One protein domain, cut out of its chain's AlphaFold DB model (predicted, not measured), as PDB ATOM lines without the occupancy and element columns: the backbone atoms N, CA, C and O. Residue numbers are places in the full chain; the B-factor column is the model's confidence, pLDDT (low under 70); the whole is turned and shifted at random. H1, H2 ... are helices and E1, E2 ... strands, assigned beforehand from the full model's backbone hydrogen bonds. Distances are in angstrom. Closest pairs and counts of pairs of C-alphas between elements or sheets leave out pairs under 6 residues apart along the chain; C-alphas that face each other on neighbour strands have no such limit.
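What this domain is: This is residues 12 to 86 of the 118 residues of an uncharacterized protein of Magnetococcales bacterium (UniProt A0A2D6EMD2). A long, strongly twisted ribbon of three strands, E3, E4 and E5, runs through the domain, with long E4 shared by two hairpins that point different ways; a third, short-stranded hairpin, E1 and E2, meets it where Glu 15 of E1 comes close to Val 71, the last residue of E5. The loop of residues 16 to 32 joins E1 to E2 at one end of the domain, and the small helix H1 lies at the other end, off the sheet. The printed part has 75 residues with five named strands and then one named helix, in the order E1 E2 E3 E4 E5 H1. The sheets, E3 - E4 - E5 and E1 - E2, are both antiparallel, and the class is mostly strand, though under half of the residues, 34 of 75, are in named elements. The whole is compact, with a radius of gyration of the C-alphas of 12.6 A and spans of 32 by 30 by 30 A.

Where its parts are: E4, the longest strand, covers residues 55 to 63 and measures 23.5 A from C-alpha 55 at (-8.661, 22.097, -18.661) to C-alpha 63 at (-16.169, 41.104, -30.277). E3 is residues 45 to 48, 10.4 A, and E5 is residues 66 to 71, 16.1 A. E1 is residues 12 to 15, 10.1 A, from C-alpha 12 at (-22.079, 33.138, -16.296), and E2 is residues 33 to 37, 13.1 A. H1 is residues 79 to 84, 8.6 A, ending at C-alpha 84 (-30.624, 22.743, -17.401).

How they stand to each other: E3, E4 and E5 form a meander, each strand the antiparallel neighbour of the one before, with E3 and E5 as edge strands. The pairing is staggered: E4 pairs with E3 over residues 55 to 58 and with E5 over residues 58 to 63. In the hairpin E3 and E4, N 47 and O 56 are 2.9 A apart; in the hairpin E4 and E5, N 61 and O 68 are 2.8 A apart, both within hydrogen-bond range. The closest C-alphas of E1 and E5 are those of Glu 15 and Val 71, 5.3 A apart. E1 and E4 are near each other, with 5 pairs of C-alphas within 10 A. E1 and E2 form an antiparallel hairpin, with N 14 and O 34 within range at 2.8 A. E2 and E4 are apart. H1 is not on the sheet of E3, E4 and E5; in H1 every O i to N i+4 pair is within range.

The domain as a whole: The C-alphas farthest apart are those of Gly 51 and Ala 84, at 32.6 A. The printed part has no cut. The link from E1 to E2 is long, with 17 residues, and that from E4 to E5 is tight. The mean pLDDT of the printed part is 73.1; residues 16 to 33, 49 to 53, 63 and 66 are under 70.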
ATOM      1  N   ALA A  12     -23.422  33.672 -16.136       87.19
ATOM      2  CA  ALA A  12     -22.079  33.138 -16.296       87.19
ATOM      3  C   ALA A  12     -21.058  34.268 -16.164       87.19
ATOM      4  O   ALA A  12     -21.259  35.354 -16.702       87.19
ATOM      5  N   CYS A  13     -19.961  34.020 -15.454       84.94
ATOM      6  CA  CYS A  13     -18.882  34.992 -15.297       84.94
ATOM      7  C   CYS A  13     -17.696  34.584 -16.167       84.94
ATOM      8  O   CYS A  13     -17.226  33.454 -16.069       84.94
ATOM      9  N   LEU A  14     -17.195  35.502 -16.982       82.12
ATOM     10  CA  LEU A  14     -16.103  35.281 -17.926       82.12
ATOM     11  C   LEU A  14     -14.804  35.903 -17.420       82.12
ATOM     12  O   LEU A  14     -14.835  36.998 -16.874       82.12
ATOM     13  N   GLU A  15     -13.664  35.252 -17.621       77.62
ATOM     14  CA  GLU A  15     -12.336  35.782 -17.289       77.62
ATOM     15  C   GLU A  15     -11.848  36.721 -18.405       77.62
ATOM     16  O   GLU A  15     -11.061  36.334 -19.269       77.62
ATOM     17  N   MET A  16     -12.346  37.958 -18.426       65.19
ATOM     18  CA  MET A  16     -11.920  38.969 -19.394       65.19
ATOM     19  C   MET A  16     -11.936  40.388 -18.809       65.19
ATOM     20  O   MET A  16     -12.703  40.665 -17.883       65.19
ATOM     21  N   PRO A  17     -11.119  41.312 -19.353       52.34
ATOM     22  CA  PRO A  17     -11.193  42.723 -18.993       52.34
ATOM     23  C   PRO A  17     -12.600  43.289 -19.230       52.34
ATOM     24  O   PRO A  17     -13.146  43.177 -20.328       52.34
ATOM     25  N   SER A  18     -13.181  43.915 -18.204       51.69
ATOM     26  CA  SER A  18     -14.455  44.630 -18.333       51.69
ATOM     27  C   SER A  18     -14.250  45.978 -19.029       51.69
ATOM     28  O   SER A  18     -13.292  46.696 -18.729       51.69
ATOM     29  N   LYS A  19     -15.179  46.346 -19.917       51.38
ATOM     30  CA  LYS A  19     -15.190  47.648 -20.607       51.38
ATOM     31  C   LYS A  19     -15.443  48.818 -19.664       51.38
ATOM     32  O   LYS A  19     -14.923  49.903 -19.892       51.38
ATOM     33  N   ASP A  20     -16.149  48.565 -18.567       47.12
ATOM     34  CA  ASP A  20     -16.428  49.547 -17.514       47.12
ATOM     35  C   ASP A  20     -15.289  49.620 -16.470       47.12
ATOM     36  O   ASP A  20     -15.429  50.190 -15.384       47.12
ATOM     37  N   GLY A  21     -14.134  49.018 -16.787       45.28
ATOM     38  CA  GLY A  21     -12.974  48.903 -15.910       45.28
ATOM     39  C   GLY A  21     -13.169  47.894 -14.772       45.28
ATOM     40  O   GLY A  21     -14.197  47.231 -14.644       45.28
ATOM     41  N   GLY A  22     -12.175  47.783 -13.883       41.19
ATOM     42  CA  GLY A  22     -12.199  46.865 -12.730       41.19
ATOM     43  C   GLY A  22     -13.245  47.183 -11.647       41.19
ATOM     44  O   GLY A  22     -13.163  46.637 -10.549       41.19
ATOM     45  N   LYS A  23     -14.189  48.099 -11.914       38.78
ATOM     46  CA  LYS A  23     -15.184  48.591 -10.950       38.78
ATOM     47  C   LYS A  23     -16.510  47.838 -10.980       38.78
ATOM     48  O   LYS A  23     -17.259  47.949 -10.012       38.78
ATOM     49  N   TRP A  24     -16.802  47.058 -12.018       40.19
ATOM     50  CA  TRP A  24     -17.984  46.199 -12.019       40.19
ATOM     51  C   TRP A  24     -17.584  44.768 -11.659       40.19
ATOM     52  O   TRP A  24     -17.050  44.018 -12.469       40.19
ATOM     53  N   TRP A  25     -17.862  44.465 -10.384       44.38
ATOM     54  CA  TRP A  25     -17.688  43.214  -9.632       44.38
ATOM     55  C   TRP A  25     -16.295  42.992  -9.019       44.38
ATOM     56  O   TRP A  25     -15.311  42.663  -9.670       44.38
ATOM     57  N   TYR A  26     -16.266  43.188  -7.697       40.91
ATOM     58  CA  TYR A  26     -15.094  43.299  -6.835       40.91
ATOM     59  C   TYR A  26     -14.104  42.126  -6.927       40.91
ATOM     60  O   TYR A  26     -14.464  40.943  -6.863       40.91
ATOM     61  N   GLN A  27     -12.840  42.542  -6.995       38.34
ATOM     62  CA  GLN A  27     -11.593  41.800  -7.074       38.34
ATOM     63  C   GLN A  27     -11.307  40.981  -5.810       38.34
ATOM     64  O   GLN A  27     -11.055  41.515  -4.733       38.34
ATOM     65  N   GLY A  28     -11.255  39.662  -5.968       31.25
ATOM     66  CA  GLY A  28     -10.277  38.848  -5.252       31.25
ATOM     67  C   GLY A  28      -9.184  38.482  -6.251       31.25
ATOM     68  O   GLY A  28      -9.290  37.435  -6.883       31.25
ATOM     69  N   GLY A  29      -8.214  39.379  -6.464       42.81
ATOM     70  CA  GLY A  29      -7.138  39.248  -7.462       42.81
ATOM     71  C   GLY A  29      -7.221  40.230  -8.643       42.81
ATOM     72  O   GLY A  29      -8.188  40.972  -8.787       42.81
ATOM     73  N   SER A  30      -6.188  40.230  -9.494       40.41
ATOM     74  CA  SER A  30      -5.977  41.148 -10.631       40.41
ATOM     75  C   SER A  30      -6.859  40.890 -11.865       40.41
ATOM     76  O   SER A  30      -6.666  41.534 -12.895       40.41
ATOM     77  N   LEU A  31      -7.821  39.968 -11.788       46.28
ATOM     78  CA  LEU A  31      -8.676  39.586 -12.914       46.28
ATOM     79  C   LEU A  31     -10.060  40.230 -12.774       46.28
ATOM     80  O   LEU A  31     -10.748  40.030 -11.772       46.28
ATOM     81  N   ALA A  32     -10.461  41.008 -13.782       53.34
ATOM     82  CA  ALA A  32     -11.850  41.418 -13.960       53.34
ATOM     83  C   ALA A  32     -12.655  40.222 -14.494       53.34
ATOM     84  O   ALA A  32     -12.131  39.430 -15.280       53.34
ATOM     85  N   TYR A  33     -13.909  40.085 -14.054       65.56
ATOM     86  CA  TYR A  33     -14.815  39.068 -14.579       65.56
ATOM     87  C   TYR A  33     -16.044  39.728 -15.195       65.56
ATOM     88  O   TYR A  33     -16.736  40.490 -14.519       65.56
ATOM     89  N   THR A  34     -16.338  39.416 -16.455       72.81
ATOM     90  CA  THR A  34     -17.490  39.973 -17.169       72.81
ATOM     91  C   THR A  34     -18.690  39.037 -17.022       72.81
ATOM     92  O   THR A  34     -18.625  37.895 -17.482       72.81
ATOM     93  N   PRO A  35     -19.782  39.467 -16.371       78.06
ATOM     94  CA  PRO A  35     -21.010  38.691 -16.310       78.06
ATOM     95  C   PRO A  35     -21.733  38.736 -17.660       78.06
ATOM     96  O   PRO A  35     -21.828  39.788 -18.286       78.06
ATOM     97  N   ILE A  36     -22.286  37.605 -18.080       81.31
ATOM     98  CA  ILE A  36     -23.215  37.508 -19.206       81.31
ATOM     99  C   ILE A  36     -24.399  36.636 -18.813       81.31
ATOM    100  O   ILE A  36     -24.304  35.778 -17.928       81.31
ATOM    101  N   LEU A  37     -25.529  36.831 -19.484       85.44
ATOM    102  CA  LEU A  37     -26.689  35.986 -19.251       85.44
ATOM    103  C   LEU A  37     -26.454  34.627 -19.903       85.44
ATOM    104  O   LEU A  37     -26.140  34.539 -21.088       85.44
ATOM    105  N   ILE A  38     -26.676  33.548 -19.153       88.69
ATOM    106  CA  ILE A  38     -26.495  32.187 -19.668       88.69
ATOM    107  C   ILE A  38     -27.343  31.958 -20.916       88.69
ATOM    108  O   ILE A  38     -26.877  31.291 -21.831       88.69
ATOM    109  N   ARG A  39     -28.540  32.552 -21.003       86.44
ATOM    110  CA  ARG A  39     -29.417  32.469 -22.187       86.44
ATOM    111  C   ARG A  39     -28.765  32.951 -23.491       86.44
ATOM    112  O   ARG A  39     -29.178  32.523 -24.563       86.44
ATOM    113  N   GLU A  40     -27.760  33.822 -23.405       84.94
ATOM    114  CA  GLU A  40     -27.029  34.373 -24.554       84.94
ATOM    115  C   GLU A  40     -25.898  33.443 -25.018       84.94
ATOM    116  O   GLU A  40     -25.439  33.535 -26.158       84.94
ATOM    117  N   ILE A  41     -25.492  32.490 -24.173       87.62
ATOM    118  CA  ILE A  41     -24.515  31.460 -24.519       87.62
ATOM    119  C   ILE A  41     -25.185  30.441 -25.439       87.62
ATOM    120  O   ILE A  41     -26.177  29.802 -25.075       87.62
ATOM    121  N   ARG A  42     -24.627  30.287 -26.644       86.62
ATOM    122  CA  ARG A  42     -25.092  29.306 -27.636       86.62
ATOM    123  C   ARG A  42     -24.388  27.963 -27.521       86.62
ATOM    124  O   ARG A  42     -24.998  26.936 -27.778       86.62
ATOM    125  N   VAL A  43     -23.104  27.984 -27.177       88.06
ATOM    126  CA  VAL A  43     -22.264  26.792 -27.102       88.06
ATOM    127  C   VAL A  43     -21.175  27.006 -26.059       88.06
ATOM    128  O   VAL A  43     -20.652  28.114 -25.920       88.06
ATOM    129  N   LEU A  44     -20.833  25.937 -25.345       89.69
ATOM    130  CA  LEU A  44     -19.637  25.853 -24.517       89.69
ATOM    131  C   LEU A  44     -18.629  24.948 -25.208       89.69
ATOM    132  O   LEU A  44     -18.996  23.956 -25.836       89.69
ATOM    133  N   LYS A  45     -17.352  25.296 -25.097       87.62
ATOM    134  CA  LYS A  45     -16.246  24.436 -25.516       87.62
ATOM    135  C   LYS A  45     -15.354  24.171 -24.312       87.62
ATOM    136  O   LYS A  45     -15.325  24.966 -23.372       87.62
ATOM    137  N   THR A  46     -14.607  23.082 -24.351       85.19
ATOM    138  CA  THR A  46     -13.469  22.879 -23.455       85.19
ATOM    139  C   THR A  46     -12.189  23.303 -24.166       85.19
ATOM    140  O   THR A  46     -12.109  23.352 -25.396       85.19
ATOM    141  N   GLY A  47     -11.190  23.693 -23.390       80.62
ATOM    142  CA  GLY A  47      -9.868  24.044 -23.880       80.62
ATOM    143  C   GLY A  47      -8.824  23.812 -22.803       80.62
ATOM    144  O   GLY A  47      -9.150  23.509 -21.659       80.62
ATOM    145  N   THR A  48      -7.555  23.983 -23.153       78.31
ATOM    146  CA  THR A  48      -6.442  23.803 -22.215       78.31
ATOM    147  C   THR A  48      -5.629  25.085 -22.139       78.31
ATOM    148  O   THR A  48      -5.180  25.604 -23.165       78.31
ATOM    149  N   LEU A  49      -5.414  25.604 -20.929       68.75
ATOM    150  CA  LEU A  49      -4.537  26.758 -20.737       68.75
ATOM    151  C   LEU A  49      -3.077  26.348 -20.961       68.75
ATOM    152  O   LEU A  49      -2.535  25.485 -20.261       68.75
ATOM    153  N   LYS A  50      -2.430  26.997 -21.937       59.81
ATOM    154  CA  LYS A  50      -1.009  26.788 -22.241       59.81
ATOM    155  C   LYS A  50      -0.157  27.058 -20.995       59.81
ATOM    156  O   LYS A  50      -0.337  28.065 -20.320       59.81
ATOM    157  N   GLY A  51       0.769  26.146 -20.701       62.72
ATOM    158  CA  GLY A  51       1.719  26.251 -19.587       62.72
ATOM    159  C   GLY A  51       1.272  25.601 -18.274       62.72
ATOM    160  O   GLY A  51       2.128  25.173 -17.513       62.72
ATOM    161  N   GLN A  52      -0.035  25.465 -18.021       62.69
ATOM    162  CA  GLN A  52      -0.543  24.814 -16.800       62.69
ATOM    163  C   GLN A  52      -1.187  23.448 -17.060       62.69
ATOM    164  O   GLN A  52      -1.458  22.723 -16.109       62.69
ATOM    165  N   GLY A  53      -1.493  23.110 -18.320       67.50
ATOM    166  CA  GLY A  53      -2.190  21.864 -18.666       67.50
ATOM    167  C   GLY A  53      -3.610  21.777 -18.092       67.50
ATOM    168  O   GLY A  53      -4.241  20.730 -18.160       67.50
ATOM    169  N   ARG A  54      -4.117  22.876 -17.520       72.69
ATOM    170  CA  ARG A  54      -5.422  22.938 -16.871       72.69
ATOM    171  C   ARG A  54      -6.514  22.998 -17.927       72.69
ATOM    172  O   ARG A  54      -6.526  23.926 -18.743       72.69
ATOM    173  N   GLU A  55      -7.437  22.046 -17.873       78.62
ATOM    174  CA  GLU A  55      -8.661  22.097 -18.661       78.62
ATOM    175  C   GLU A  55      -9.570  23.224 -18.150       78.62
ATOM    176  O   GLU A  55      -9.718  23.450 -16.946       78.62
ATOM    177  N   VAL A  56     -10.142  23.978 -19.078       82.75
ATOM    178  CA  VAL A  56     -11.030  25.104 -18.808       82.75
ATOM    179  C   VAL A  56     -12.239  25.037 -19.721       82.75
ATOM    180  O   VAL A  56     -12.156  24.563 -20.853       82.75
ATOM    181  N   MET A  57     -13.360  25.568 -19.247       87.12
ATOM    182  CA  MET A  57     -14.511  25.816 -20.102       87.12
ATOM    183  C   MET A  57     -14.416  27.212 -20.698       87.12
ATOM    184  O   MET A  57     -14.063  28.165 -20.002       87.12
ATOM    185  N   VAL A  58     -14.747  27.332 -21.978       85.94
ATOM    186  CA  VAL A  58     -14.709  28.588 -22.719       85.94
ATOM    187  C   VAL A  58     -16.022  28.841 -23.451       85.94
ATOM    188  O   VAL A  58     -16.697  27.918 -23.913       85.94
ATOM    189  N   VAL A  59     -16.363  30.118 -23.585       87.44
ATOM    190  CA  VAL A  59     -17.478  30.619 -24.385       87.44
ATOM    191  C   VAL A  59     -16.899  31.318 -25.616       87.44
ATOM    192  O   VAL A  59     -16.095  32.240 -25.457       87.44
ATOM    193  N   PRO A  60     -17.288  30.923 -26.841       84.00
ATOM    194  CA  PRO A  60     -17.020  31.716 -28.030       84.00
ATOM    195  C   PRO A  60     -17.875  32.985 -28.008       84.00
ATOM    196  O   PRO A  60     -19.105  32.916 -27.993       84.00
ATOM    197  N   LEU A  61     -17.224  34.141 -28.013       77.31
ATOM    198  CA  LEU A  61     -17.859  35.449 -28.075       77.31
ATOM    199  C   LEU A  61     -17.381  36.204 -29.304       77.31
ATOM    200  O   LEU A  61     -16.187  36.254 -29.584       77.31
ATOM    201  N   LYS A  62     -18.310  36.844 -30.011       71.25
ATOM    202  CA  LYS A  62     -17.954  37.810 -31.049       71.25
ATOM    203  C   LYS A  62     -17.711  39.168 -30.404       71.25
ATOM    204  O   LYS A  62     -18.594  39.675 -29.715       71.25
ATOM    205  N   VAL A  63     -16.531  39.728 -30.633       67.31
ATOM    206  CA  VAL A  63     -16.169  41.104 -30.277       67.31
ATOM    207  C   VAL A  63     -15.771  41.789 -31.581       67.31
ATOM    208  O   VAL A  63     -14.843  41.352 -32.269       67.31
ATOM    209  N   GLY A  64     -16.548  42.789 -31.998       73.06
ATOM    210  CA  GLY A  64     -16.491  43.314 -33.363       73.06
ATOM    211  C   GLY A  64     -16.658  42.212 -34.425       73.06
ATOM    212  O   GLY A  64     -17.625  41.449 -34.409       73.06
ATOM    213  N   ASN A  65     -15.691  42.114 -35.342       78.56
ATOM    214  CA  ASN A  65     -15.680  41.119 -36.426       78.56
ATOM    215  C   ASN A  65     -14.893  39.837 -36.095       78.56
ATOM    216  O   ASN A  65     -14.728  38.988 -36.973       78.56
ATOM    217  N   GLN A  66     -14.390  39.680 -34.868       69.50
ATOM    218  CA  GLN A  66     -13.559  38.541 -34.474       69.50
ATOM    219  C   GLN A  66     -14.251  37.683 -33.412       69.50
ATOM    220  O   GLN A  66     -14.942  38.184 -32.527       69.50
ATOM    221  N   GLU A  67     -14.085  36.362 -33.517       76.88
ATOM    222  CA  GLU A  67     -14.508  35.418 -32.481       76.88
ATOM    223  C   GLU A  67     -13.354  35.181 -31.503       76.88
ATOM    224  O   GLU A  67     -12.236  34.859 -31.903       76.88
ATOM    225  N   HIS A  68     -13.644  35.316 -30.214       76.06
ATOM    226  CA  HIS A  68     -12.722  35.095 -29.112       76.06
ATOM    227  C   HIS A  68     -13.230  33.952 -28.237       76.06
ATOM    228  O   HIS A  68     -14.415  33.885 -27.917       76.06
ATOM    229  N   LEU A  69     -12.330  33.067 -27.810       80.12
ATOM    230  CA  LEU A  69     -12.631  32.064 -26.790       80.12
ATOM    231  C   LEU A  69     -12.316  32.652 -25.419       80.12
ATOM    232  O   LEU A  69     -11.157  32.942 -25.124       80.12
ATOM    233  N   VAL A  70     -13.342  32.827 -24.591       82.19
ATOM    234  CA  VAL A  70     -13.207  33.443 -23.269       82.19
ATOM    235  C   VAL A  70     -13.485  32.414 -22.185       82.19
ATOM    236  O   VAL A  70     -14.489  31.711 -22.240       82.19
ATOM    237  N   VAL A  71     -12.595  32.318 -21.200       84.38
ATOM    238  CA  VAL A  71     -12.696  31.337 -20.111       84.38
ATOM    239  C   VAL A  71     -13.873  31.661 -19.192       84.38
ATOM    240  O   VAL A  71     -14.124  32.821 -18.880       84.38
ATOM    241  N   LEU A  72     -14.583  30.634 -18.731       86.12
ATOM    242  CA  LEU A  72     -15.586  30.737 -17.677       86.12
ATOM    243  C   LEU A  72     -14.939  30.658 -16.295       86.12
ATOM    244  O   LEU A  72     -14.255  29.690 -15.961       86.12
ATOM    245  N   ASN A  73     -15.277  31.612 -15.433       85.12
ATOM    246  CA  ASN A  73     -15.076  31.498 -13.998       85.12
ATOM    247  C   ASN A  73     -16.160  30.579 -13.416       85.12
ATOM    248  O   ASN A  73     -17.239  31.022 -12.999       85.12
ATOM    249  N   LEU A  74     -15.877  29.276 -13.411       85.50
ATOM    250  CA  LEU A  74     -16.815  28.252 -12.951       85.50
ATOM    251  C   LEU A  74     -17.283  28.452 -11.496       85.50
ATOM    252  O   LEU A  74     -18.488  28.356 -11.270       85.50
ATOM    253  N   PRO A  75     -16.420  28.811 -10.518       83.25
ATOM    254  CA  PRO A  75     -16.856  29.117  -9.150       83.25
ATOM    255  C   PRO A  75     -17.926  30.209  -9.005       83.25
ATOM    256  O   PRO A  75     -18.603  30.248  -7.983       83.25
ATOM    257  N   ARG A  76     -18.060  31.113  -9.985       82.38
ATOM    258  CA  ARG A  76     -19.023  32.235  -9.967       82.38
ATOM    259  C   ARG A  76     -20.177  32.079 -10.956       82.38
ATOM    260  O   ARG A  76     -21.109  32.875 -10.931       82.38
ATOM    261  N   THR A  77     -20.112  31.063 -11.807       86.62
ATOM    262  CA  THR A  77     -21.105  30.783 -12.846       86.62
ATOM    263  C   THR A  77     -22.224  29.906 -12.300       86.62
ATOM    264  O   THR A  77     -21.969  28.970 -11.546       86.62
ATOM    265  N   ASP A  78     -23.464  30.179 -12.702       88.81
ATOM    266  CA  ASP A  78     -24.616  29.330 -12.407       88.81
ATOM    267  C   ASP A  78     -24.572  28.028 -13.222       88.81
ATOM    268  O   ASP A  78     -25.113  27.910 -14.321       88.81
ATOM    269  N   ILE A  79     -23.884  27.029 -12.669       89.44
ATOM    270  CA  ILE A  79     -23.712  25.714 -13.294       89.44
ATOM    271  C   ILE A  79     -25.048  24.972 -13.426       89.44
ATOM    272  O   ILE A  79     -25.221  24.194 -14.365       89.44
ATOM    273  N   VAL A  80     -25.998  25.201 -12.513       89.19
ATOM    274  CA  VAL A  80     -27.304  24.527 -12.543       89.19
ATOM    275  C   VAL A  80     -28.070  24.939 -13.796       89.19
ATOM    276  O   VAL A  80     -28.570  24.074 -14.513       89.19
ATOM    277  N   GLU A  81     -28.080  26.232 -14.120       90.00
ATOM    278  CA  GLU A  81     -28.703  26.730 -15.349       90.00
ATOM    279  C   GLU A  81     -27.974  26.230 -16.611       90.00
ATOM    280  O   GLU A  81     -28.621  25.834 -17.580       90.00
ATOM    281  N   LEU A  82     -26.632  26.172 -16.614       90.44
ATOM    282  CA  LEU A  82     -25.882  25.606 -17.750       90.44
ATOM    283  C   LEU A  82     -26.258  24.145 -18.024       90.44
ATOM    284  O   LEU A  82     -26.422  23.757 -19.184       90.44
ATOM    285  N   LYS A  83     -26.419  23.346 -16.963       90.38
ATOM    286  CA  LYS A  83     -26.883  21.956 -17.054       90.38
ATOM    287  C   LYS A  83     -28.326  21.876 -17.538       90.38
ATOM    288  O   LYS A  83     -28.607  21.102 -18.444       90.38
ATOM    289  N   ALA A  84     -29.219  22.704 -16.994       89.56
ATOM    290  CA  ALA A  84     -30.624  22.743 -17.401       89.56
ATOM    291  C   ALA A  84     -30.798  23.091 -18.891       89.56
ATOM    292  O   ALA A  84     -31.724  22.603 -19.534       89.56
ATOM    293  N   ARG A  85     -29.885  23.888 -19.462       89.25
ATOM    294  CA  ARG A  85     -29.855  24.209 -20.898       89.25
ATOM    295  C   ARG A  85     -29.139  23.172 -21.772       89.25
ATOM    296  O   ARG A  85     -29.028  23.396 -22.973       89.25
ATOM    297  N   GLY A  86     -28.623  22.084 -21.198       90.50
ATOM    298  CA  GLY A  86     -27.869  21.064 -21.934       90.50
ATOM    299  C   GLY A  86     -26.539  21.566 -22.505       90.50
ATOM    300  O   GLY A  86     -26.024  20.993 -23.457       90.50
TER     301      GLY A  86